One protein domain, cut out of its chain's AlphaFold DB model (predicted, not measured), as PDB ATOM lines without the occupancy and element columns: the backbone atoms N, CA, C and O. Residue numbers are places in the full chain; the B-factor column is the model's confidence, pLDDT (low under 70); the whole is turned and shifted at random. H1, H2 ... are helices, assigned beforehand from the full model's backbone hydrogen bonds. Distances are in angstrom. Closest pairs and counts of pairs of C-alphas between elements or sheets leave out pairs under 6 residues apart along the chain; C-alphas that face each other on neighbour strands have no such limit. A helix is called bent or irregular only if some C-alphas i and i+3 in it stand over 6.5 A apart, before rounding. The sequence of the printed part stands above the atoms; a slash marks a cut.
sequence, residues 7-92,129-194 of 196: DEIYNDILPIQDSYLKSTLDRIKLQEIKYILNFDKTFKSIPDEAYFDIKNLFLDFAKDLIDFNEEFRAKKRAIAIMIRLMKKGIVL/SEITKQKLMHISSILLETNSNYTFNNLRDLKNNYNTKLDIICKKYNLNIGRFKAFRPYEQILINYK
ATOM      1  N   ASP A   7     -40.739  10.153  -6.506       94.19
ATOM      2  CA  ASP A   7     -40.350   8.881  -5.882       94.19
ATOM      3  C   ASP A   7     -40.157   7.766  -6.910       94.19
ATOM      4  O   ASP A   7     -39.248   6.949  -6.771       94.19
ATOM      5  N   GLU A   8     -40.979   7.746  -7.956       94.25
ATOM      6  CA  GLU A   8     -40.814   6.798  -9.049       94.25
ATOM      7  C   GLU A   8     -39.490   7.037  -9.784       94.25
ATOM      8  O   GLU A   8     -38.654   6.139  -9.843       94.25
ATOM      9  N   ILE A   9     -39.237   8.281 -10.212       91.81
ATOM     10  CA  ILE A   9     -37.972   8.674 -10.853       91.81
ATOM     11  C   ILE A   9     -36.763   8.365  -9.961       91.81
ATOM     12  O   ILE A   9     -35.750   7.859 -10.440       91.81
ATOM     13  N   TYR A  10     -36.861   8.637  -8.658       90.38
ATOM     14  CA  TYR A  10     -35.822   8.305  -7.687       90.38
ATOM     15  C   TYR A  10     -35.510   6.803  -7.703       90.38
ATOM     16  O   TYR A  10     -34.345   6.421  -7.806       90.38
ATOM     17  N   ASN A  11     -36.542   5.959  -7.631       91.50
ATOM     18  CA  ASN A  11     -36.388   4.505  -7.596       91.50
ATOM     19  C   ASN A  11     -35.888   3.929  -8.924       91.50
ATOM     20  O   ASN A  11     -35.177   2.930  -8.899       91.50
ATOM     21  N   ASP A  12     -36.216   4.546 -10.060       90.25
ATOM     22  CA  ASP A  12     -35.716   4.105 -11.365       90.25
ATOM     23  C   ASP A  12     -34.251   4.504 -11.602       90.25
ATOM     24  O   ASP A  12     -33.520   3.793 -12.289       90.25
ATOM     25  N   ILE A  13     -33.807   5.635 -11.042       87.00
ATOM     26  CA  ILE A  13     -32.421   6.102 -11.178       87.00
ATOM     27  C   ILE A  13     -31.491   5.414 -10.165       87.00
ATOM     28  O   ILE A  13     -30.322   5.171 -10.467       87.00
ATOM     29  N   LEU A  14     -31.982   5.077  -8.969       82.50
ATOM     30  CA  LEU A  14     -31.183   4.477  -7.891       82.50
ATOM     31  C   LEU A  14     -30.330   3.252  -8.317       82.50
ATOM     32  O   LEU A  14     -29.176   3.171  -7.881       82.50
ATOM     33  N   PRO A  15     -30.812   2.323  -9.172       80.88
ATOM     34  CA  PRO A  15     -30.043   1.168  -9.636       80.88
ATOM     35  C   PRO A  15     -28.878   1.504 -10.578       80.88
ATOM     36  O   PRO A  15     -28.040   0.640 -10.805       80.88
ATOM     37  N   ILE A  16     -28.787   2.731 -11.106       70.62
ATOM     38  CA  ILE A  16     -27.769   3.155 -12.093       70.62
ATOM     39  C   ILE A  16     -26.384   3.412 -11.422       70.62
ATOM     40  O   ILE A  16     -25.439   3.846 -12.062       70.62
ATOM     41  N   GLN A  17     -26.234   3.086 -10.128       59.88
ATOM     42  CA  GLN A  17     -24.983   2.940  -9.352       59.88
ATOM     43  C   GLN A  17     -23.817   3.924  -9.637       59.88
ATOM     44  O   GLN A  17     -22.683   3.505  -9.851       59.88
ATOM     45  N   ASP A  18     -24.031   5.232  -9.437       65.31
ATOM     46  CA  ASP A  18     -22.957   6.120  -8.950       65.31
ATOM     47  C   ASP A  18     -23.322   6.640  -7.550       65.31
ATOM     48  O   ASP A  18     -24.370   7.259  -7.334       65.31
ATOM     49  N   SER A  19     -22.425   6.412  -6.582       68.00
ATOM     50  CA  SER A  19     -22.464   6.983  -5.223       68.00
ATOM     51  C   SER A  19     -22.808   8.483  -5.189       68.00
ATOM     52  O   SER A  19     -23.490   8.967  -4.282       68.00
ATOM     53  N   TYR A  20     -22.361   9.216  -6.205       70.38
ATOM     54  CA  TYR A  20     -22.578  10.635  -6.412       70.38
ATOM     55  C   TYR A  20     -24.027  10.973  -6.747       70.38
ATOM     56  O   TYR A  20     -24.627  11.863  -6.134       70.38
ATOM     57  N   LEU A  21     -24.587  10.255  -7.719       76.06
ATOM     58  CA  LEU A  21     -25.953  10.465  -8.161       76.06
ATOM     59  C   LEU A  21     -26.923  10.128  -7.031       76.06
ATOM     60  O   LEU A  21     -27.827  10.911  -6.752       76.06
ATOM     61  N   LYS A  22     -26.651   9.047  -6.290       80.56
ATOM     62  CA  LYS A  22     -27.408   8.688  -5.086       80.56
ATOM     63  C   LYS A  22     -27.403   9.815  -4.050       80.56
ATOM     64  O   LYS A  22     -28.468  10.257  -3.633       80.56
ATOM     65  N   SER A  23     -26.229  10.340  -3.682       79.56
ATOM     66  CA  SER A  23     -26.140  11.444  -2.711       79.56
ATOM     67  C   SER A  23     -26.896  12.695  -3.175       79.56
ATOM     68  O   SER A  23     -27.492  13.406  -2.363       79.56
ATOM     69  N   THR A  24     -26.899  12.953  -4.483       79.94
ATOM     70  CA  THR A  24     -27.649  14.061  -5.078       79.94
ATOM     71  C   THR A  24     -29.153  13.840  -4.971       79.94
ATOM     72  O   THR A  24     -29.871  14.710  -4.481       79.94
ATOM     73  N   LEU A  25     -29.636  12.662  -5.349       83.56
ATOM     74  CA  LEU A  25     -31.048  12.308  -5.253       83.56
ATOM     75  C   LEU A  25     -31.555  12.312  -3.806       83.56
ATOM     76  O   LEU A  25     -32.616  12.874  -3.539       83.56
ATOM     77  N   ASP A  26     -30.775  11.774  -2.868       85.94
ATOM     78  CA  ASP A  26     -31.099  11.777  -1.436       85.94
ATOM     79  C   ASP A  26     -31.252  13.211  -0.909       85.94
ATOM     80  O   ASP A  26     -32.196  13.523  -0.183       85.94
ATOM     81  N   ARG A  27     -30.364  14.128  -1.318       84.94
ATOM     82  CA  ARG A  27     -30.466  15.545  -0.942       84.94
ATOM     83  C   ARG A  27     -31.697  16.216  -1.528       84.94
ATOM     84  O   ARG A  27     -32.354  16.944  -0.794       84.94
ATOM     85  N   ILE A  28     -32.039  15.969  -2.795       86.25
ATOM     86  CA  ILE A  28     -33.284  16.496  -3.381       86.25
ATOM     87  C   ILE A  28     -34.476  15.993  -2.564       86.25
ATOM     88  O   ILE A  28     -35.309  16.793  -2.141       86.25
ATOM     89  N   LYS A  29     -34.505  14.689  -2.266       88.00
ATOM     90  CA  LYS A  29     -35.573  14.051  -1.487       88.00
ATOM     91  C   LYS A  29     -35.747  14.671  -0.098       88.00
ATOM     92  O   LYS A  29     -36.872  14.844   0.357       88.00
ATOM     93  N   LEU A  30     -34.645  15.026   0.560       87.62
ATOM     94  CA  LEU A  30     -34.650  15.571   1.920       87.62
ATOM     95  C   LEU A  30     -34.836  17.095   1.986       87.62
ATOM     96  O   LEU A  30     -35.436  17.593   2.934       87.62
ATOM     97  N   GLN A  31     -34.286  17.843   1.029       86.19
ATOM     98  CA  GLN A  31     -34.112  19.299   1.141       86.19
ATOM     99  C   GLN A  31     -35.009  20.092   0.184       86.19
ATOM    100  O   GLN A  31     -35.332  21.244   0.461       86.19
ATOM    101  N   GLU A  32     -35.470  19.485  -0.910       88.62
ATOM    102  CA  GLU A  32     -36.187  20.170  -1.991       88.62
ATOM    103  C   GLU A  32     -37.677  19.781  -2.029       88.62
ATOM    104  O   GLU A  32     -38.270  19.547  -3.083       88.62
ATOM    105  N   ILE A  33     -38.331  19.762  -0.862       90.56
ATOM    106  CA  ILE A  33     -39.742  19.352  -0.707       90.56
ATOM    107  C   ILE A  33     -40.690  20.149  -1.617       90.56
ATOM    108  O   ILE A  33     -41.594  19.589  -2.235       90.56
ATOM    109  N   LYS A  34     -40.471  21.464  -1.764       90.25
ATOM    110  CA  LYS A  34     -41.285  22.310  -2.660       90.25
ATOM    111  C   LYS A  34     -41.152  21.899  -4.125       90.25
ATOM    112  O   LYS A  34     -42.116  22.013  -4.878       90.25
ATOM    113  N   TYR A  35     -39.968  21.459  -4.543       91.62
ATOM    114  CA  TYR A  35     -39.758  20.955  -5.893       91.62
ATOM    115  C   TYR A  35     -40.505  19.636  -6.100       91.62
ATOM    116  O   TYR A  35     -41.204  19.520  -7.099       91.62
ATOM    117  N   ILE A  36     -40.426  18.705  -5.144       92.88
ATOM    118  CA  ILE A  36     -41.110  17.402  -5.205       92.88
ATOM    119  C   ILE A  36     -42.623  17.593  -5.325       92.88
ATOM    120  O   ILE A  36     -43.242  17.091  -6.257       92.88
ATOM    121  N   LEU A  37     -43.211  18.427  -4.464       93.00
ATOM    122  CA  LEU A  37     -44.642  18.735  -4.526       93.00
ATOM    123  C   LEU A  37     -45.048  19.359  -5.870       93.00
ATOM    124  O   LEU A  37     -46.110  19.051  -6.414       93.00
ATOM    125  N   ASN A  38     -44.210  20.240  -6.424       93.19
ATOM    126  CA  ASN A  38     -44.466  20.841  -7.730       93.19
ATOM    127  C   ASN A  38     -44.304  19.837  -8.874       93.19
ATOM    128  O   ASN A  38     -45.076  19.909  -9.826       93.19
ATOM    129  N   PHE A  39     -43.340  18.921  -8.786       94.81
ATOM    130  CA  PHE A  39     -43.149  17.828  -9.734       94.81
ATOM    131  C   PHE A  39     -44.405  16.955  -9.782       94.81
ATOM    132  O   PHE A  39     -45.031  16.842 -10.836       94.81
ATOM    133  N   ASP A  40     -44.830  16.433  -8.631       94.56
ATOM    134  CA  ASP A  40     -45.969  15.514  -8.534       94.56
ATOM    135  C   ASP A  40     -47.270  16.185  -8.983       94.56
ATOM    136  O   ASP A  40     -48.118  15.564  -9.620       94.56
ATOM    137  N   LYS A  41     -47.421  17.488  -8.706       94.00
ATOM    138  CA  LYS A  41     -48.547  18.284  -9.206       94.00
ATOM    139  C   LYS A  41     -48.495  18.464 -10.724       94.00
ATOM    140  O   LYS A  41     -49.534  18.390 -11.375       94.00
ATOM    141  N   THR A  42     -47.313  18.736 -11.271       93.50
ATOM    142  CA  THR A  42     -47.101  19.026 -12.697       93.50
ATOM    143  C   THR A  42     -47.341  17.787 -13.557       93.50
ATOM    144  O   THR A  42     -47.936  17.897 -14.627       93.50
ATOM    145  N   PHE A  43     -46.956  16.606 -13.072       94.44
ATOM    146  CA  PHE A  43     -47.105  15.338 -13.791       94.44
ATOM    147  C   PHE A  43     -48.189  14.424 -13.202       94.44
ATOM    148  O   PHE A  43     -48.152  13.208 -13.381       94.44
ATOM    149  N   LYS A  44     -49.190  15.011 -12.527       93.00
ATOM    150  CA  LYS A  44     -50.288  14.273 -11.883       93.00
ATOM    151  C   LYS A  44     -51.146  13.474 -12.867       93.00
ATOM    152  O   LYS A  44     -51.686  12.436 -12.508       93.00
ATOM    153  N   SER A  45     -51.330  13.995 -14.078       91.38
ATOM    154  CA  SER A  45     -52.228  13.406 -15.070       91.38
ATOM    155  C   SER A  45     -51.729  13.715 -16.473       91.38
ATOM    156  O   SER A  45     -52.019  14.777 -17.024       91.38
ATOM    157  N   ILE A  46     -50.968  12.788 -17.040       94.00
ATOM    158  CA  ILE A  46     -50.390  12.899 -18.381       94.00
ATOM    159  C   ILE A  46     -50.808  11.702 -19.255       94.00
ATOM    160  O   ILE A  46     -51.150  10.643 -18.716       94.00
ATOM    161  N   PRO A  47     -50.831  11.846 -20.595       94.56
ATOM    162  CA  PRO A  47     -51.002  10.725 -21.517       94.56
ATOM    163  C   PRO A  47     -49.941   9.647 -21.294       94.56
ATOM    164  O   PRO A  47     -48.832   9.942 -20.845       94.56
ATOM    165  N   ASP A  48     -50.277   8.403 -21.615       93.00
ATOM    166  CA  ASP A  48     -49.412   7.256 -21.344       93.00
ATOM    167  C   ASP A  48     -48.107   7.345 -22.149       93.00
ATOM    168  O   ASP A  48     -47.031   7.076 -21.620       93.00
ATOM    169  N   GLU A  49     -48.177   7.824 -23.390       92.31
ATOM    170  CA  GLU A  49     -47.021   8.059 -24.257       92.31
ATOM    171  C   GLU A  49     -46.121   9.172 -23.702       92.31
ATOM    172  O   GLU A  49     -44.897   9.045 -23.679       92.31
ATOM    173  N   ALA A  50     -46.724  10.244 -23.179       94.75
ATOM    174  CA  ALA A  50     -45.985  11.331 -22.546       94.75
ATOM    175  C   ALA A  50     -45.301  10.880 -21.251       94.75
ATOM    176  O   ALA A  50     -44.194  11.320 -20.956       94.75
ATOM    177  N   TYR A  51     -45.941   9.992 -20.487       95.94
ATOM    178  CA  TYR A  51     -45.362   9.405 -19.282       95.94
ATOM    179  C   TYR A  51     -44.057   8.669 -19.589       95.94
ATOM    180  O   TYR A  51     -43.058   8.918 -18.915       95.94
ATOM    181  N   PHE A  52     -44.028   7.836 -20.633       95.44
ATOM    182  CA  PHE A  52     -42.807   7.127 -21.018       95.44
ATOM    183  C   PHE A  52     -41.727   8.079 -21.546       95.44
ATOM    184  O   PHE A  52     -40.577   7.975 -21.118       95.44
ATOM    185  N   ASP A  53     -42.084   9.044 -22.400       96.31
ATOM    186  CA  ASP A  53     -41.129  10.022 -22.945       96.31
ATOM    187  C   ASP A  53     -40.506  10.893 -21.836       96.31
ATOM    188  O   ASP A  53     -39.293  11.112 -21.817       96.31
ATOM    189  N   ILE A  54     -41.310  11.364 -20.875       95.88
ATOM    190  CA  ILE A  54     -40.826  12.171 -19.743       95.88
ATOM    191  C   ILE A  54     -39.977  11.313 -18.803       95.88
ATOM    192  O   ILE A  54     -38.905  11.751 -18.394       95.88
ATOM    193  N   LYS A  55     -40.407  10.090 -18.478       94.88
ATOM    194  CA  LYS A  55     -39.640   9.175 -17.620       94.88
ATOM    195  C   LYS A  55     -38.267   8.861 -18.220       94.88
ATOM    196  O   LYS A  55     -37.257   9.023 -17.537       94.88
ATOM    197  N   ASN A  56     -38.215   8.518 -19.508       94.94
ATOM    198  CA  ASN A  56     -36.958   8.281 -20.221       94.94
ATOM    199  C   ASN A  56     -36.062   9.526 -20.233       94.94
ATOM    200  O   ASN A  56     -34.863   9.406 -20.009       94.94
ATOM    201  N   LEU A  57     -36.634  10.726 -20.379       95.75
ATOM    202  CA  LEU A  57     -35.870  11.972 -20.317       95.75
ATOM    203  C   LEU A  57     -35.119  12.147 -18.984       95.75
ATOM    204  O   LEU A  57     -33.983  12.622 -18.983       95.75
ATOM    205  N   PHE A  58     -35.727  11.778 -17.851       93.00
ATOM    206  CA  PHE A  58     -35.053  11.825 -16.547       93.00
ATOM    207  C   PHE A  58     -33.957  10.764 -16.412       93.00
ATOM    208  O   PHE A  58     -32.915  11.053 -15.821       93.00
ATOM    209  N   LEU A  59     -34.162   9.571 -16.974       90.88
ATOM    210  CA  LEU A  59     -33.151   8.510 -16.993       90.88
ATOM    211  C   LEU A  59     -31.947   8.881 -17.863       90.88
ATOM    212  O   LEU A  59     -30.808   8.656 -17.460       90.88
ATOM    213  N   ASP A  60     -32.182   9.487 -19.023       91.25
ATOM    214  CA  ASP A  60     -31.113   9.953 -19.907       91.25
ATOM    215  C   ASP A  60     -30.342  11.114 -19.269       91.25
ATOM    216  O   ASP A  60     -29.114  11.102 -19.249       91.25
ATOM    217  N   PHE A  61     -31.046  12.059 -18.632       90.12
ATOM    218  CA  PHE A  61     -30.394  13.122 -17.864       90.12
ATOM    219  C   PHE A  61     -29.508  12.559 -16.750       90.12
ATOM    220  O   PHE A  61     -28.413  13.064 -16.523       90.12
ATOM    221  N   ALA A  62     -29.975  11.526 -16.048       86.25
ATOM    222  CA  ALA A  62     -29.218  10.879 -14.986       86.25
ATOM    223  C   ALA A  62     -27.913  10.247 -15.497       86.25
ATOM    224  O   ALA A  62     -26.880  10.414 -14.852       86.25
ATOM    225  N   LYS A  63     -27.947   9.576 -16.655       85.62
ATOM    226  CA  LYS A  63     -26.753   9.006 -17.300       85.62
ATOM    227  C   LYS A  63     -25.774  10.097 -17.728       85.62
ATOM    228  O   LYS A  63     -24.627  10.075 -17.297       85.62
ATOM    229  N   ASP A  64     -26.254  11.108 -18.451       84.94
ATOM    230  CA  ASP A  64     -25.408  12.227 -18.881       84.94
ATOM    231  C   ASP A  64     -24.823  12.991 -17.679       84.94
ATOM    232  O   ASP A  64     -23.714  13.515 -17.742       84.94
ATOM    233  N   LEU A  65     -25.540  13.055 -16.551       81.12
ATOM    234  CA  LEU A  65     -25.045  13.672 -15.321       81.12
ATOM    235  C   LEU A  65     -23.934  12.850 -14.648       81.12
ATOM    236  O   LEU A  65     -23.035  13.445 -14.045       81.12
ATOM    237  N   ILE A  66     -23.987  11.516 -14.723       78.88
ATOM    238  CA  ILE A  66     -22.892  10.645 -14.267       78.88
ATOM    239  C   ILE A  66     -21.658  10.922 -15.122       78.88
ATOM    240  O   ILE A  66     -20.628  11.312 -14.569       78.88
ATOM    241  N   ASP A  67     -21.798  10.849 -16.446       78.00
ATOM    242  CA  ASP A  67     -20.708  11.094 -17.394       78.00
ATOM    243  C   ASP A  67     -20.099  12.493 -17.195       78.00
ATOM    244  O   ASP A  67     -18.879  12.645 -17.077       78.00
ATOM    245  N   PHE A  68     -20.947  13.519 -17.028       76.94
ATOM    246  CA  PHE A  68     -20.521  14.882 -16.688       76.94
ATOM    247  C   PHE A  68     -19.649  14.921 -15.432       76.94
ATOM    248  O   PHE A  68     -18.626  15.611 -15.369       76.94
ATOM    249  N   ASN A  69     -20.093  14.238 -14.379       74.75
ATOM    250  CA  ASN A  69     -19.437  14.269 -13.084       74.75
ATOM    251  C   ASN A  69     -18.112  13.501 -13.104       74.75
ATOM    252  O   ASN A  69     -17.141  13.951 -12.488       74.75
ATOM    253  N   GLU A  70     -18.039  12.381 -13.819       73.50
ATOM    254  CA  GLU A  70     -16.787  11.658 -14.040       73.50
ATOM    255  C   GLU A  70     -15.766  12.527 -14.779       73.50
ATOM    256  O   GLU A  70     -14.624  12.672 -14.318       73.50
ATOM    257  N   GLU A  71     -16.193  13.199 -15.849       69.12
ATOM    258  CA  GLU A  71     -15.347  14.111 -16.616       69.12
ATOM    259  C   GLU A  71     -14.869  15.293 -15.755       69.12
ATOM    260  O   GLU A  71     -13.681  15.637 -15.717       69.12
ATOM    261  N   PHE A  72     -15.774  15.885 -14.974       69.81
ATOM    262  CA  PHE A  72     -15.450  16.976 -14.060       69.81
ATOM    263  C   PHE A  72     -14.469  16.547 -12.956       69.81
ATOM    264  O   PHE A  72     -13.532  17.284 -12.628       69.81
ATOM    265  N   ARG A  73     -14.632  15.343 -12.391       69.06
ATOM    266  CA  ARG A  73     -13.703  14.763 -11.403       69.06
ATOM    267  C   ARG A  73     -12.325  14.511 -12.002       69.06
ATOM    268  O   ARG A  73     -11.323  14.764 -11.329       69.06
ATOM    269  N   ALA A  74     -12.246  14.017 -13.234       64.81
ATOM    270  CA  ALA A  74     -10.979  13.828 -13.937       64.81
ATOM    271  C   ALA A  74     -10.252  15.168 -14.151       64.81
ATOM    272  O   ALA A  74      -9.095  15.309 -13.743       64.81
ATOM    273  N   LYS A  75     -10.964  16.197 -14.633       62.19
ATOM    274  CA  LYS A  75     -10.438  17.569 -14.773       62.19
ATOM    275  C   LYS A  75      -9.950  18.145 -13.438       62.19
ATOM    276  O   LYS A  75      -8.846  18.685 -13.359       62.19
ATOM    277  N   LYS A  76     -10.711  17.974 -12.349       62.97
ATOM    278  CA  LYS A  76     -10.291  18.389 -10.994       62.97
ATOM    279  C   LYS A  76      -9.024  17.680 -10.520       62.97
ATOM    280  O   LYS A  76      -8.136  18.337  -9.979       62.97
ATOM    281  N   ARG A  77      -8.917  16.360 -10.720       61.91
ATOM    282  CA  ARG A  77      -7.713  15.587 -10.365       61.91
ATOM    283  C   ARG A  77      -6.487  16.099 -11.120       61.91
ATOM    284  O   ARG A  77      -5.454  16.324 -10.488       61.91
ATOM    285  N   ALA A  78      -6.623  16.372 -12.416       55.62
ATOM    286  CA  ALA A  78      -5.558  16.968 -13.219       55.62
ATOM    287  C   ALA A  78      -5.119  18.335 -12.661       55.62
ATOM    288  O   ALA A  78      -3.928  18.559 -12.445       55.62
ATOM    289  N   ILE A  79      -6.068  19.220 -12.327       54.16
ATOM    290  CA  ILE A  79      -5.783  20.533 -11.719       54.16
ATOM    291  C   ILE A  79      -5.081  20.399 -10.362       54.16
ATOM    292  O   ILE A  79      -4.102  21.097 -10.100       54.16
ATOM    293  N   ALA A  80      -5.526  19.488  -9.498       55.88
ATOM    294  CA  ALA A  80      -4.900  19.271  -8.194       55.88
ATOM    295  C   ALA A  80      -3.451  18.765  -8.322       55.88
ATOM    296  O   ALA A  80      -2.567  19.216  -7.587       55.88
ATOM    297  N   ILE A  81      -3.192  17.861  -9.274       55.66
ATOM    298  CA  ILE A  81      -1.838  17.405  -9.613       55.66
ATOM    299  C   ILE A  81      -1.001  18.589 -10.107       55.66
ATOM    300  O   ILE A  81       0.098  18.794  -9.591       55.66
ATOM    301  N   MET A  82      -1.534  19.428 -11.006       51.56
ATOM    302  CA  MET A  82      -0.862  20.654 -11.455       51.56
ATOM    303  C   MET A  82      -0.477  21.548 -10.274       51.56
ATOM    304  O   MET A  82       0.687  21.917 -10.144       51.56
ATOM    305  N   ILE A  83      -1.404  21.843  -9.359       50.69
ATOM    306  CA  ILE A  83      -1.145  22.693  -8.182       50.69
ATOM    307  C   ILE A  83      -0.034  22.116  -7.296       50.69
ATOM    308  O   ILE A  83       0.859  22.850  -6.865       50.69
ATOM    309  N   ARG A  84      -0.042  20.801  -7.039       52.38
ATOM    310  CA  ARG A  84       1.014  20.133  -6.253       52.38
ATOM    311  C   ARG A  84       2.380  20.211  -6.929       52.38
ATOM    312  O   ARG A  84       3.384  20.375  -6.240       52.38
ATOM    313  N   LEU A  85       2.421  20.098  -8.255       47.16
ATOM    314  CA  LEU A  85       3.654  20.196  -9.035       47.16
ATOM    315  C   LEU A  85       4.184  21.639  -9.085       47.16
ATOM    316  O   LEU A  85       5.394  21.832  -8.989       47.16
ATOM    317  N   MET A  86       3.296  22.635  -9.149       48.06
ATOM    318  CA  MET A  86       3.630  24.069  -9.171       48.06
ATOM    319  C   MET A  86       4.164  24.599  -7.832       48.06
ATOM    320  O   MET A  86       5.031  25.467  -7.827       48.06
ATOM    321  N   LYS A  87       3.745  24.041  -6.684       45.75
ATOM    322  CA  LYS A  87       4.325  24.387  -5.364       45.75
ATOM    323  C   LYS A  87       5.832  24.088  -5.241       45.75
ATOM    324  O   LYS A  87       6.434  24.473  -4.245       45.75
ATOM    325  N   LYS A  88       6.440  23.406  -6.221       42.62
ATOM    326  CA  LYS A  88       7.865  23.041  -6.237       42.62
ATOM    327  C   LYS A  88       8.724  23.796  -7.266       42.62
ATOM    328  O   LYS A  88       9.911  23.502  -7.342       42.62
ATOM    329  N   GLY A  89       8.200  24.746  -8.046       39.47
ATOM    330  CA  GLY A  89       9.029  25.433  -9.044       39.47
ATOM    331  C   GLY A  89       8.303  26.486  -9.875       39.47
ATOM    332  O   GLY A  89       7.166  26.297 -10.290       39.47
ATOM    333  N   ILE A  90       9.014  27.591 -10.075       46.53
ATOM    334  CA  ILE A  90       8.646  28.872 -10.682       46.53
ATOM    335  C   ILE A  90       8.176  28.679 -12.143       46.53
ATOM    336  O   ILE A  90       8.691  27.823 -12.854       46.53
ATOM    337  N   VAL A  91       7.249  29.540 -12.584       44.41
ATOM    338  CA  VAL A  91       6.719  29.718 -13.956       44.41
ATOM    339  C   VAL A  91       5.551  28.815 -14.386       44.41
ATOM    340  O   VAL A  91       5.706  27.934 -15.216       44.41
ATOM    341  N   LEU A  92       4.328  29.072 -13.909       45.12
ATOM    342  CA  LEU A  92       3.121  28.573 -14.605       45.12
ATOM    343  C   LEU A  92       1.869  29.462 -14.446       45.12
ATOM    344  O   LEU A  92       0.781  29.097 -14.885       45.12
ATOM    345  N   SER A 129      12.096  22.931 -18.350       48.97
ATOM    346  CA  SER A 129      12.822  21.642 -18.340       48.97
ATOM    347  C   SER A 129      12.078  20.422 -18.922       48.97
ATOM    348  O   SER A 129      10.859  20.335 -18.832       48.97
ATOM    349  N   GLU A 130      12.801  19.399 -19.399       49.03
ATOM    350  CA  GLU A 130      12.244  18.113 -19.885       49.03
ATOM    351  C   GLU A 130      11.216  17.483 -18.912       49.03
ATOM    352  O   GLU A 130      10.223  16.883 -19.322       49.03
ATOM    353  N   ILE A 131      11.385  17.721 -17.608       49.59
ATOM    354  CA  ILE A 131      10.436  17.343 -16.552       49.59
ATOM    355  C   ILE A 131       9.074  18.040 -16.732       49.59
ATOM    356  O   ILE A 131       8.026  17.434 -16.508       49.59
ATOM    357  N   THR A 132       9.061  19.310 -17.128       48.66
ATOM    358  CA  THR A 132       7.847  20.075 -17.436       48.66
ATOM    359  C   THR A 132       7.154  19.538 -18.681       48.66
ATOM    360  O   THR A 132       5.935  19.389 -18.672       48.66
ATOM    361  N   LYS A 133       7.907  19.163 -19.718       49.12
ATOM    362  CA  LYS A 133       7.358  18.557 -20.938       49.12
ATOM    363  C   LYS A 133       6.699  17.203 -20.663       49.12
ATOM    364  O   LYS A 133       5.565  16.989 -21.085       49.12
ATOM    365  N   GLN A 134       7.341  16.331 -19.887       52.72
ATOM    366  CA  GLN A 134       6.751  15.051 -19.469       52.72
ATOM    367  C   GLN A 134       5.485  15.248 -18.625       52.72
ATOM    368  O   GLN A 134       4.487  14.557 -18.821       52.72
ATOM    369  N   LYS A 135       5.486  16.234 -17.721       52.00
ATOM    370  CA  LYS A 135       4.307  16.575 -16.914       52.00
ATOM    371  C   LYS A 135       3.164  17.122 -17.766       52.00
ATOM    372  O   LYS A 135       2.029  16.718 -17.550       52.00
ATOM    373  N   LEU A 136       3.448  17.983 -18.743       51.12
ATOM    374  CA  LEU A 136       2.448  18.488 -19.688       51.12
ATOM    375  C   LEU A 136       1.880  17.374 -20.565       51.12
ATOM    376  O   LEU A 136       0.675  17.342 -20.772       51.12
ATOM    377  N   MET A 137       2.708  16.433 -21.024       50.97
ATOM    378  CA  MET A 137       2.240  15.259 -21.769       50.97
ATOM    379  C   MET A 137       1.361  14.348 -20.911       50.97
ATOM    380  O   MET A 137       0.345  13.873 -21.400       50.97
ATOM    381  N   HIS A 138       1.688  14.158 -19.632       51.72
ATOM    382  CA  HIS A 138       0.855  13.388 -18.704       51.72
ATOM    383  C   HIS A 138      -0.463  14.103 -18.357       51.72
ATOM    384  O   HIS A 138      -1.518  13.485 -18.289       51.72
ATOM    385  N   ILE A 139      -0.440  15.428 -18.184       51.34
ATOM    386  CA  ILE A 139      -1.664  16.224 -18.002       51.34
ATOM    387  C   ILE A 139      -2.510  16.177 -19.275       51.34
ATOM    388  O   ILE A 139      -3.718  15.982 -19.198       51.34
ATOM    389  N   SER A 140      -1.879  16.301 -20.442       49.09
ATOM    390  CA  SER A 140      -2.538  16.153 -21.734       49.09
ATOM    391  C   SER A 140      -3.108  14.752 -21.904       49.09
ATOM    392  O   SER A 140      -4.207  14.647 -22.415       49.09
ATOM    393  N   SER A 141      -2.428  13.689 -21.467       51.12
ATOM    394  CA  SER A 141      -2.964  12.328 -21.554       51.12
ATOM    395  C   SER A 141      -4.173  12.156 -20.641       51.12
ATOM    396  O   SER A 141      -5.182  11.648 -21.099       51.12
ATOM    397  N   ILE A 142      -4.143  12.683 -19.412       50.12
ATOM    398  CA  ILE A 142      -5.311  12.688 -18.512       50.12
ATOM    399  C   ILE A 142      -6.478  13.492 -19.118       50.12
ATOM    400  O   ILE A 142      -7.631  13.094 -18.991       50.12
ATOM    401  N   LEU A 143      -6.198  14.614 -19.792       49.91
ATOM    402  CA  LEU A 143      -7.201  15.433 -20.493       49.91
ATOM    403  C   LEU A 143      -7.659  14.834 -21.838       49.91
ATOM    404  O   LEU A 143      -8.714  15.203 -22.341       49.91
ATOM    405  N   LEU A 144      -6.883  13.936 -22.441       45.78
ATOM    406  CA  LEU A 144      -7.249  13.209 -23.662       45.78
ATOM    407  C   LEU A 144      -7.982  11.898 -23.335       45.78
ATOM    408  O   LEU A 144      -8.801  11.448 -24.129       45.78
ATOM    409  N   GLU A 145      -7.723  11.315 -22.160       43.47
ATOM    410  CA  GLU A 145      -8.477  10.205 -21.566       43.47
ATOM    411  C   GLU A 145      -9.848  10.656 -21.043       43.47
ATOM    412  O   GLU A 145     -10.771   9.844 -20.973       43.47
ATOM    413  N   THR A 146     -10.036  11.946 -20.719       47.28
ATOM    414  CA  THR A 146     -11.393  12.497 -20.620       47.28
ATOM    415  C   THR A 146     -12.011  12.488 -22.003       47.28
ATOM    416  O   THR A 146     -11.466  13.098 -22.919       47.28
ATOM    417  N   ASN A 147     -13.117  11.761 -22.150       45.62
ATOM    418  CA  ASN A 147     -13.779  11.510 -23.421       45.62
ATOM    419  C   ASN A 147     -13.994  12.833 -24.183       45.62
ATOM    420  O   ASN A 147     -14.911  13.590 -23.879       45.62
ATOM    421  N   SER A 148     -13.128  13.123 -25.160       48.03
ATOM    422  CA  SER A 148     -13.138  14.383 -25.930       48.03
ATOM    423  C   SER A 148     -14.438  14.617 -26.715       48.03
ATOM    424  O   SER A 148     -14.670  15.712 -27.220       48.03
ATOM    425  N   ASN A 149     -15.296  13.596 -26.771       48.12
ATOM    426  CA  ASN A 149     -16.618  13.619 -27.378       48.12
ATOM    427  C   ASN A 149     -17.741  14.020 -26.407       48.12
ATOM    428  O   ASN A 149     -18.903  14.010 -26.811       48.12
ATOM    429  N   TYR A 150     -17.445  14.340 -25.141       56.38
ATOM    430  CA  TYR A 150     -18.480  14.756 -24.201       56.38
ATOM    431  C   TYR A 150     -19.043  16.136 -24.576       56.38
ATOM    432  O   TYR A 150     -18.330  17.132 -24.701       56.38
ATOM    433  N   THR A 151     -20.355  16.183 -24.789       62.09
ATOM    434  CA  THR A 151     -21.015  17.248 -25.557       62.09
ATOM    435  C   THR A 151     -21.261  18.533 -24.765       62.09
ATOM    436  O   THR A 151     -21.543  19.573 -25.362       62.09
ATOM    437  N   PHE A 152     -21.208  18.492 -23.428       61.88
ATOM    438  CA  PHE A 152     -21.633  19.615 -22.585       61.88
ATOM    439  C   PHE A 152     -20.459  20.311 -21.895       61.88
ATOM    440  O   PHE A 152     -19.754  19.726 -21.079       61.88
ATOM    441  N   ASN A 153     -20.304  21.616 -22.144       62.84
ATOM    442  CA  ASN A 153     -19.200  22.398 -21.577       62.84
ATOM    443  C   ASN A 153     -19.354  22.658 -20.072       62.84
ATOM    444  O   ASN A 153     -18.374  22.930 -19.378       62.84
ATOM    445  N   ASN A 154     -20.588  22.651 -19.565       68.38
ATOM    446  CA  ASN A 154     -20.903  22.875 -18.160       68.38
ATOM    447  C   ASN A 154     -22.298  22.322 -17.807       68.38
ATOM    448  O   ASN A 154     -23.112  22.003 -18.675       68.38
ATOM    449  N   LEU A 155     -22.600  22.273 -16.507       74.88
ATOM    450  CA  LEU A 155     -23.878  21.781 -15.991       74.88
ATOM    451  C   LEU A 155     -25.090  22.588 -16.483       74.88
ATOM    452  O   LEU A 155     -26.171  22.032 -16.679       74.88
ATOM    453  N   ARG A 156     -24.936  23.906 -16.660       78.44
ATOM    454  CA  ARG A 156     -26.018  24.764 -17.155       78.44
ATOM    455  C   ARG A 156     -26.394  24.363 -18.584       78.44
ATOM    456  O   ARG A 156     -27.586  24.296 -18.870       78.44
ATOM    457  N   ASP A 157     -25.422  24.046 -19.436       79.00
ATOM    458  CA  ASP A 157     -25.661  23.599 -20.813       79.00
ATOM    459  C   ASP A 157     -26.406  22.260 -20.840       79.00
ATOM    460  O   ASP A 157     -27.435  22.152 -21.511       79.00
ATOM    461  N   LEU A 158     -25.952  21.287 -20.038       82.69
ATOM    462  CA  LEU A 158     -26.618  19.990 -19.872       82.69
ATOM    463  C   LEU A 158     -28.083  20.182 -19.464       82.69
ATOM    464  O   LEU A 158     -29.007  19.743 -20.145       82.69
ATOM    465  N   LYS A 159     -28.333  20.932 -18.391       86.56
ATOM    466  CA  LYS A 159     -29.701  21.181 -17.933       86.56
ATOM    467  C   LYS A 159     -30.556  21.916 -18.956       86.56
ATOM    468  O   LYS A 159     -31.749  21.637 -19.058       86.56
ATOM    469  N   ASN A 160     -30.008  22.926 -19.628       86.75
ATOM    470  CA  ASN A 160     -30.766  23.708 -20.598       86.75
ATOM    471  C   ASN A 160     -31.195  22.820 -21.762       86.75
ATOM    472  O   ASN A 160     -32.366  22.853 -22.125       86.75
ATOM    473  N   ASN A 161     -30.300  21.957 -22.246       90.75
ATOM    474  CA  ASN A 161     -30.623  20.960 -23.260       90.75
ATOM    475  C   ASN A 161     -31.792  20.062 -22.827       90.75
ATOM    476  O   ASN A 161     -32.763  19.916 -23.569       90.75
ATOM    477  N   TYR A 162     -31.757  19.539 -21.601       93.44
ATOM    478  CA  TYR A 162     -32.826  18.678 -21.087       93.44
ATOM    479  C   TYR A 162     -34.136  19.423 -20.790       93.44
ATOM    480  O   TYR A 162     -35.211  18.875 -21.027       93.44
ATOM    481  N   ASN A 163     -34.096  20.691 -20.368       91.94
ATOM    482  CA  ASN A 163     -35.312  21.510 -20.281       91.94
ATOM    483  C   ASN A 163     -35.898  21.799 -21.674       91.94
ATOM    484  O   ASN A 163     -37.112  21.771 -21.827       91.94
ATOM    485  N   THR A 164     -35.066  22.019 -22.699       93.12
ATOM    486  CA  THR A 164     -35.540  22.165 -24.085       93.12
ATOM    487  C   THR A 164     -36.177  20.875 -24.598       93.12
ATOM    488  O   THR A 164     -37.247  20.928 -25.203       93.12
ATOM    489  N   LYS A 165     -35.573  19.712 -24.323       95.50
ATOM    490  CA  LYS A 165     -36.164  18.402 -24.643       95.50
ATOM    491  C   LYS A 165     -37.511  18.201 -23.933       95.50
ATOM    492  O   LYS A 165     -38.467  17.768 -24.573       95.50
ATOM    493  N   LEU A 166     -37.619  18.585 -22.657       95.12
ATOM    494  CA  LEU A 166     -38.888  18.556 -21.920       95.12
ATOM    495  C   LEU A 166     -39.938  19.467 -22.567       95.12
ATOM    496  O   LEU A 166     -41.057  19.022 -22.794       95.12
ATOM    497  N   ASP A 167     -39.578  20.702 -22.926       94.00
ATOM    498  CA  ASP A 167     -40.492  21.641 -23.590       94.00
ATOM    499  C   ASP A 167     -41.008  21.080 -24.931       94.00
ATOM    500  O   ASP A 167     -42.175  21.271 -25.275       94.00
ATOM    501  N   ILE A 168     -40.166  20.363 -25.687       95.62
ATOM    502  CA  ILE A 168     -40.558  19.682 -26.933       95.62
ATOM    503  C   ILE A 168     -41.567  18.562 -26.648       95.62
ATOM    504  O   ILE A 168     -42.603  18.502 -27.312       95.62
ATOM    505  N   ILE A 169     -41.303  17.712 -25.651       95.62
ATOM    506  CA  ILE A 169     -42.229  16.647 -25.233       95.62
ATOM    507  C   ILE A 169     -43.564  17.251 -24.781       95.62
ATOM    508  O   ILE A 169     -44.628  16.816 -25.219       95.62
ATOM    509  N   CYS A 170     -43.529  18.307 -23.968       93.50
ATOM    510  CA  CYS A 170     -44.735  18.979 -23.503       93.50
ATOM    511  C   CYS A 170     -45.546  19.574 -24.657       93.50
ATOM    512  O   CYS A 170     -46.762  19.411 -24.680       93.50
ATOM    513  N   LYS A 171     -44.901  20.194 -25.655       94.50
ATOM    514  CA  LYS A 171     -45.587  20.678 -26.865       94.50
ATOM    515  C   LYS A 171     -46.205  19.539 -27.674       94.50
ATOM    516  O   LYS A 171     -47.354  19.662 -28.087       94.50
ATOM    517  N   LYS A 172     -45.476  18.431 -27.864       96.75
ATOM    518  CA  LYS A 172     -45.940  17.239 -28.599       96.75
ATOM    519  C   LYS A 172     -47.244  16.677 -28.021       96.75
ATOM    520  O   LYS A 172     -48.120  16.288 -28.784       96.75
ATOM    521  N   TYR A 173     -47.384  16.674 -26.695       95.56
ATOM    522  CA  TYR A 173     -48.543  16.107 -25.994       95.56
ATOM    523  C   TYR A 173     -49.497  17.153 -25.395       95.56
ATOM    524  O   TYR A 173     -50.350  16.805 -24.581       95.56
ATOM    525  N   ASN A 174     -49.358  18.426 -25.778       92.25
ATOM    526  CA  ASN A 174     -50.160  19.545 -25.272       92.25
ATOM    527  C   ASN A 174     -50.214  19.634 -23.727       92.25
ATOM    528  O   ASN A 174     -51.260  19.883 -23.125       92.25
ATOM    529  N   LEU A 175     -49.075  19.406 -23.071       92.06
ATOM    530  CA  LEU A 175     -48.931  19.465 -21.620       92.06
ATOM    531  C   LEU A 175     -48.545  20.870 -21.162       92.06
ATOM    532  O   LEU A 175     -47.532  21.423 -21.591       92.06
ATOM    533  N   ASN A 176     -49.307  21.421 -20.219       88.50
ATOM    534  CA  ASN A 176     -48.970  22.686 -19.577       88.50
ATOM    535  C   ASN A 176     -48.223  22.445 -18.260       88.50
ATOM    536  O   ASN A 176     -48.830  22.138 -17.238       88.50
ATOM    537  N   ILE A 177     -46.905  22.643 -18.287       88.25
ATOM    538  CA  ILE A 177     -46.036  22.544 -17.103       88.25
ATOM    539  C   ILE A 177     -45.733  23.911 -16.457       88.25
ATOM    540  O   ILE A 177     -44.946  24.016 -15.514       88.25
ATOM    541  N   GLY A 178     -46.344  24.993 -16.957       86.50
ATOM    542  CA  GLY A 178     -46.153  26.353 -16.456       86.50
ATOM    543  C   GLY A 178     -44.687  26.803 -16.467       86.50
ATOM    544  O   GLY A 178     -44.008  26.757 -17.488       86.50
ATOM    545  N   ARG A 179     -44.194  27.277 -15.315       84.50
ATOM    546  CA  ARG A 179     -42.792  27.709 -15.122       84.50
ATOM    547  C   ARG A 179     -41.919  26.635 -14.465       84.50
ATOM    548  O   ARG A 179     -40.849  26.959 -13.944       84.50
ATOM    549  N   PHE A 180     -42.377  25.386 -14.429       86.88
ATOM    550  CA  PHE A 180     -41.631  24.302 -13.806       86.88
ATOM    551  C   PHE A 180     -40.300  24.067 -14.537       86.88
ATOM    552  O   PHE A 180     -40.241  24.032 -15.764       86.88
ATOM    553  N   LYS A 181     -39.208  23.940 -13.776       83.69
ATOM    554  CA  LYS A 181     -37.860  23.669 -14.297       83.69
ATOM    555  C   LYS A 181     -37.338  22.385 -13.671       83.69
ATOM    556  O   LYS A 181     -36.701  22.424 -12.618       83.69
ATOM    557  N   ALA A 182     -37.621  21.272 -14.343       85.12
ATOM    558  CA  ALA A 182     -37.364  19.904 -13.895       85.12
ATOM    559  C   ALA A 182     -35.932  19.685 -13.386       85.12
ATOM    560  O   ALA A 182     -35.714  19.172 -12.297       85.12
ATOM    561  N   PHE A 183     -34.934  20.145 -14.133       87.94
ATOM    562  CA  PHE A 183     -33.537  19.809 -13.841       87.94
ATOM    563  C   PHE A 183     -32.828  20.843 -12.952       87.94
ATOM    564  O   PHE A 183     -31.608  20.819 -12.806       87.94
ATOM    565  N   ARG A 184     -33.561  21.804 -12.367       81.44
ATOM    566  CA  ARG A 184     -32.968  22.871 -11.541       81.44
ATOM    567  C   ARG A 184     -32.358  22.383 -10.218       81.44
ATOM    568  O   ARG A 184     -31.249  22.827  -9.942       81.44
ATOM    569  N   PRO A 185     -32.992  21.506  -9.421       80.19
ATOM    570  CA  PRO A 185     -32.449  21.097  -8.117       80.19
ATOM    571  C   PRO A 185     -31.075  20.418  -8.193       80.19
ATOM    572  O   PRO A 185     -30.265  20.528  -7.276       80.19
ATOM    573  N   TYR A 186     -30.763  19.794  -9.330       75.44
ATOM    574  CA  TYR A 186     -29.468  19.166  -9.589       75.44
ATOM    575  C   TYR A 186     -28.297  20.179  -9.625       75.44
ATOM    576  O   TYR A 186     -27.146  19.798  -9.440       75.44
ATOM    577  N   GLU A 187     -28.565  21.486  -9.782       62.47
ATOM    578  CA  GLU A 187     -27.558  22.564  -9.693       62.47
ATOM    579  C   GLU A 187     -27.105  22.861  -8.259       62.47
ATOM    580  O   GLU A 187     -25.920  23.085  -8.012       62.47
ATOM    581  N   GLN A 188     -28.038  22.877  -7.303       52.19
ATOM    582  CA  GLN A 188     -27.765  23.309  -5.925       52.19
ATOM    583  C   GLN A 188     -26.849  22.335  -5.180       52.19
ATOM    584  O   GLN A 188     -26.179  22.711  -4.220       52.19
ATOM    585  N   ILE A 189     -26.749  21.102  -5.668       51.16
ATOM    586  CA  ILE A 189     -25.945  20.054  -5.047       51.16
ATOM    587  C   ILE A 189     -24.533  19.986  -5.651       51.16
ATOM    588  O   ILE A 189     -23.587  19.631  -4.946       51.16
ATOM    589  N   LEU A 190     -24.351  20.449  -6.892       44.09
ATOM    590  CA  LEU A 190     -23.037  20.609  -7.530       44.09
ATOM    591  C   LEU A 190     -22.247  21.806  -6.975       44.09
ATOM    592  O   LEU A 190     -21.021  21.749  -6.867       44.09
ATOM    593  N   ILE A 191     -22.942  22.867  -6.552       38.84
ATOM    594  CA  ILE A 191     -22.330  24.113  -6.054       38.84
ATOM    595  C   ILE A 191     -21.687  23.951  -4.662       38.84
ATOM    596  O   ILE A 191     -20.765  24.696  -4.326       38.84
ATOM    597  N   ASN A 192     -22.072  22.940  -3.874       38.06
ATOM    598  CA  ASN A 192     -21.470  22.695  -2.555       38.06
ATOM    599  C   ASN A 192     -20.101  21.990  -2.590       38.06
ATOM    600  O   ASN A 192     -19.556  21.676  -1.538       38.06
ATOM    601  N   TYR A 193     -19.485  21.846  -3.766       41.66
ATOM    602  CA  TYR A 193     -18.033  21.683  -3.893       41.66
ATOM    603  C   TYR A 193     -17.344  23.024  -4.192       41.66
ATOM    604  O   TYR A 193     -16.469  23.116  -5.060       41.66
ATOM    605  N   LYS A 194     -17.736  24.076  -3.463       31.14
ATOM    606  CA  LYS A 194     -16.869  25.232  -3.230       31.14
ATOM    607  C   LYS A 194     -15.636  24.726  -2.479       31.14
ATOM    608  O   LYS A 194     -15.746  24.377  -1.315       31.14
TER     609      LYS A 194
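Overview. This is residues 7 to 92 and 129 to 194 of the 196 residues of an uncharacterized protein of Campylobacter lanienae (UniProt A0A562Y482). One long helix, H4, is the spine: H6 runs side by side with its residues 50 to 68, while H1 and H2, a helical hairpin, cross that same part. Farther on, H4 and H5 lie side by side and make a two-helix arm; H7 packs on H2, and H3 is at the edge of the body. The 152 printed residues include seven named helices, H1 to H7 in chain order, and no named strand: all helix. The whole is loose, with a radius of gyration of the C-alphas of 19.6 A and spans of 65 by 30 by 28 A.

Along the chain. H4, residues 48 to 86, measures 57.0 A, from C-alpha 48 at (-49.412, 7.256, -21.344) to C-alpha 86 at (3.630, 24.069, -9.171). H6 is residues 155 to 172, 25.8 A, and H5 residues 130 to 145, 22.2 A. H1 is residues 7 to 16, H2 19 to 31, H3 33 to 42 and H7 185 to 190, ending at (-23.037, 20.609, -7.530). H1 is only just irregular: C-alphas 12 and 15 are 6.6 A apart.

Arrangement. The hub H4 touches H6 at a shallow tilt of 9 degrees, opposite ways; their closest C-alphas, Phe 61 and Tyr 162, are 6.9 A apart. H5 touches residues 74 to 82 of H4, closest at C-alphas Ala 78 and Ile 139, 6.2 A. H1 touches H4 at a steep tilt of 49 degrees, with C-alphas Ile 13 and Leu 59 closest at 6.3 A. H2 touches H7, closest at C-alphas Thr 24 and Ile 189, 6.2 A. H3 is close to H2 but not clearly touching, with C-alphas Lys 29 and Ile 36 closest at 7.5 A. Every O i to N i+4 pair is within hydrogen-bond range in H2, H3, H4, H5 and H6; H1 has 4 of 6, and H7 0 of 2 but 2 of 3 O i to N i+3 pairs.

Size, cuts and confidence. The C-alphas farthest apart, Ser 45 and Ser 129, are 65.7 A apart. Residues 93 to 128 are not printed; C-alphas 92 and 129 are 12.5 A apart across the cut. The link H6 to H7 is long. Mean pLDDT of the printed part is 74.3, with residues 71 to 92 and 129 to 154 among those under 70.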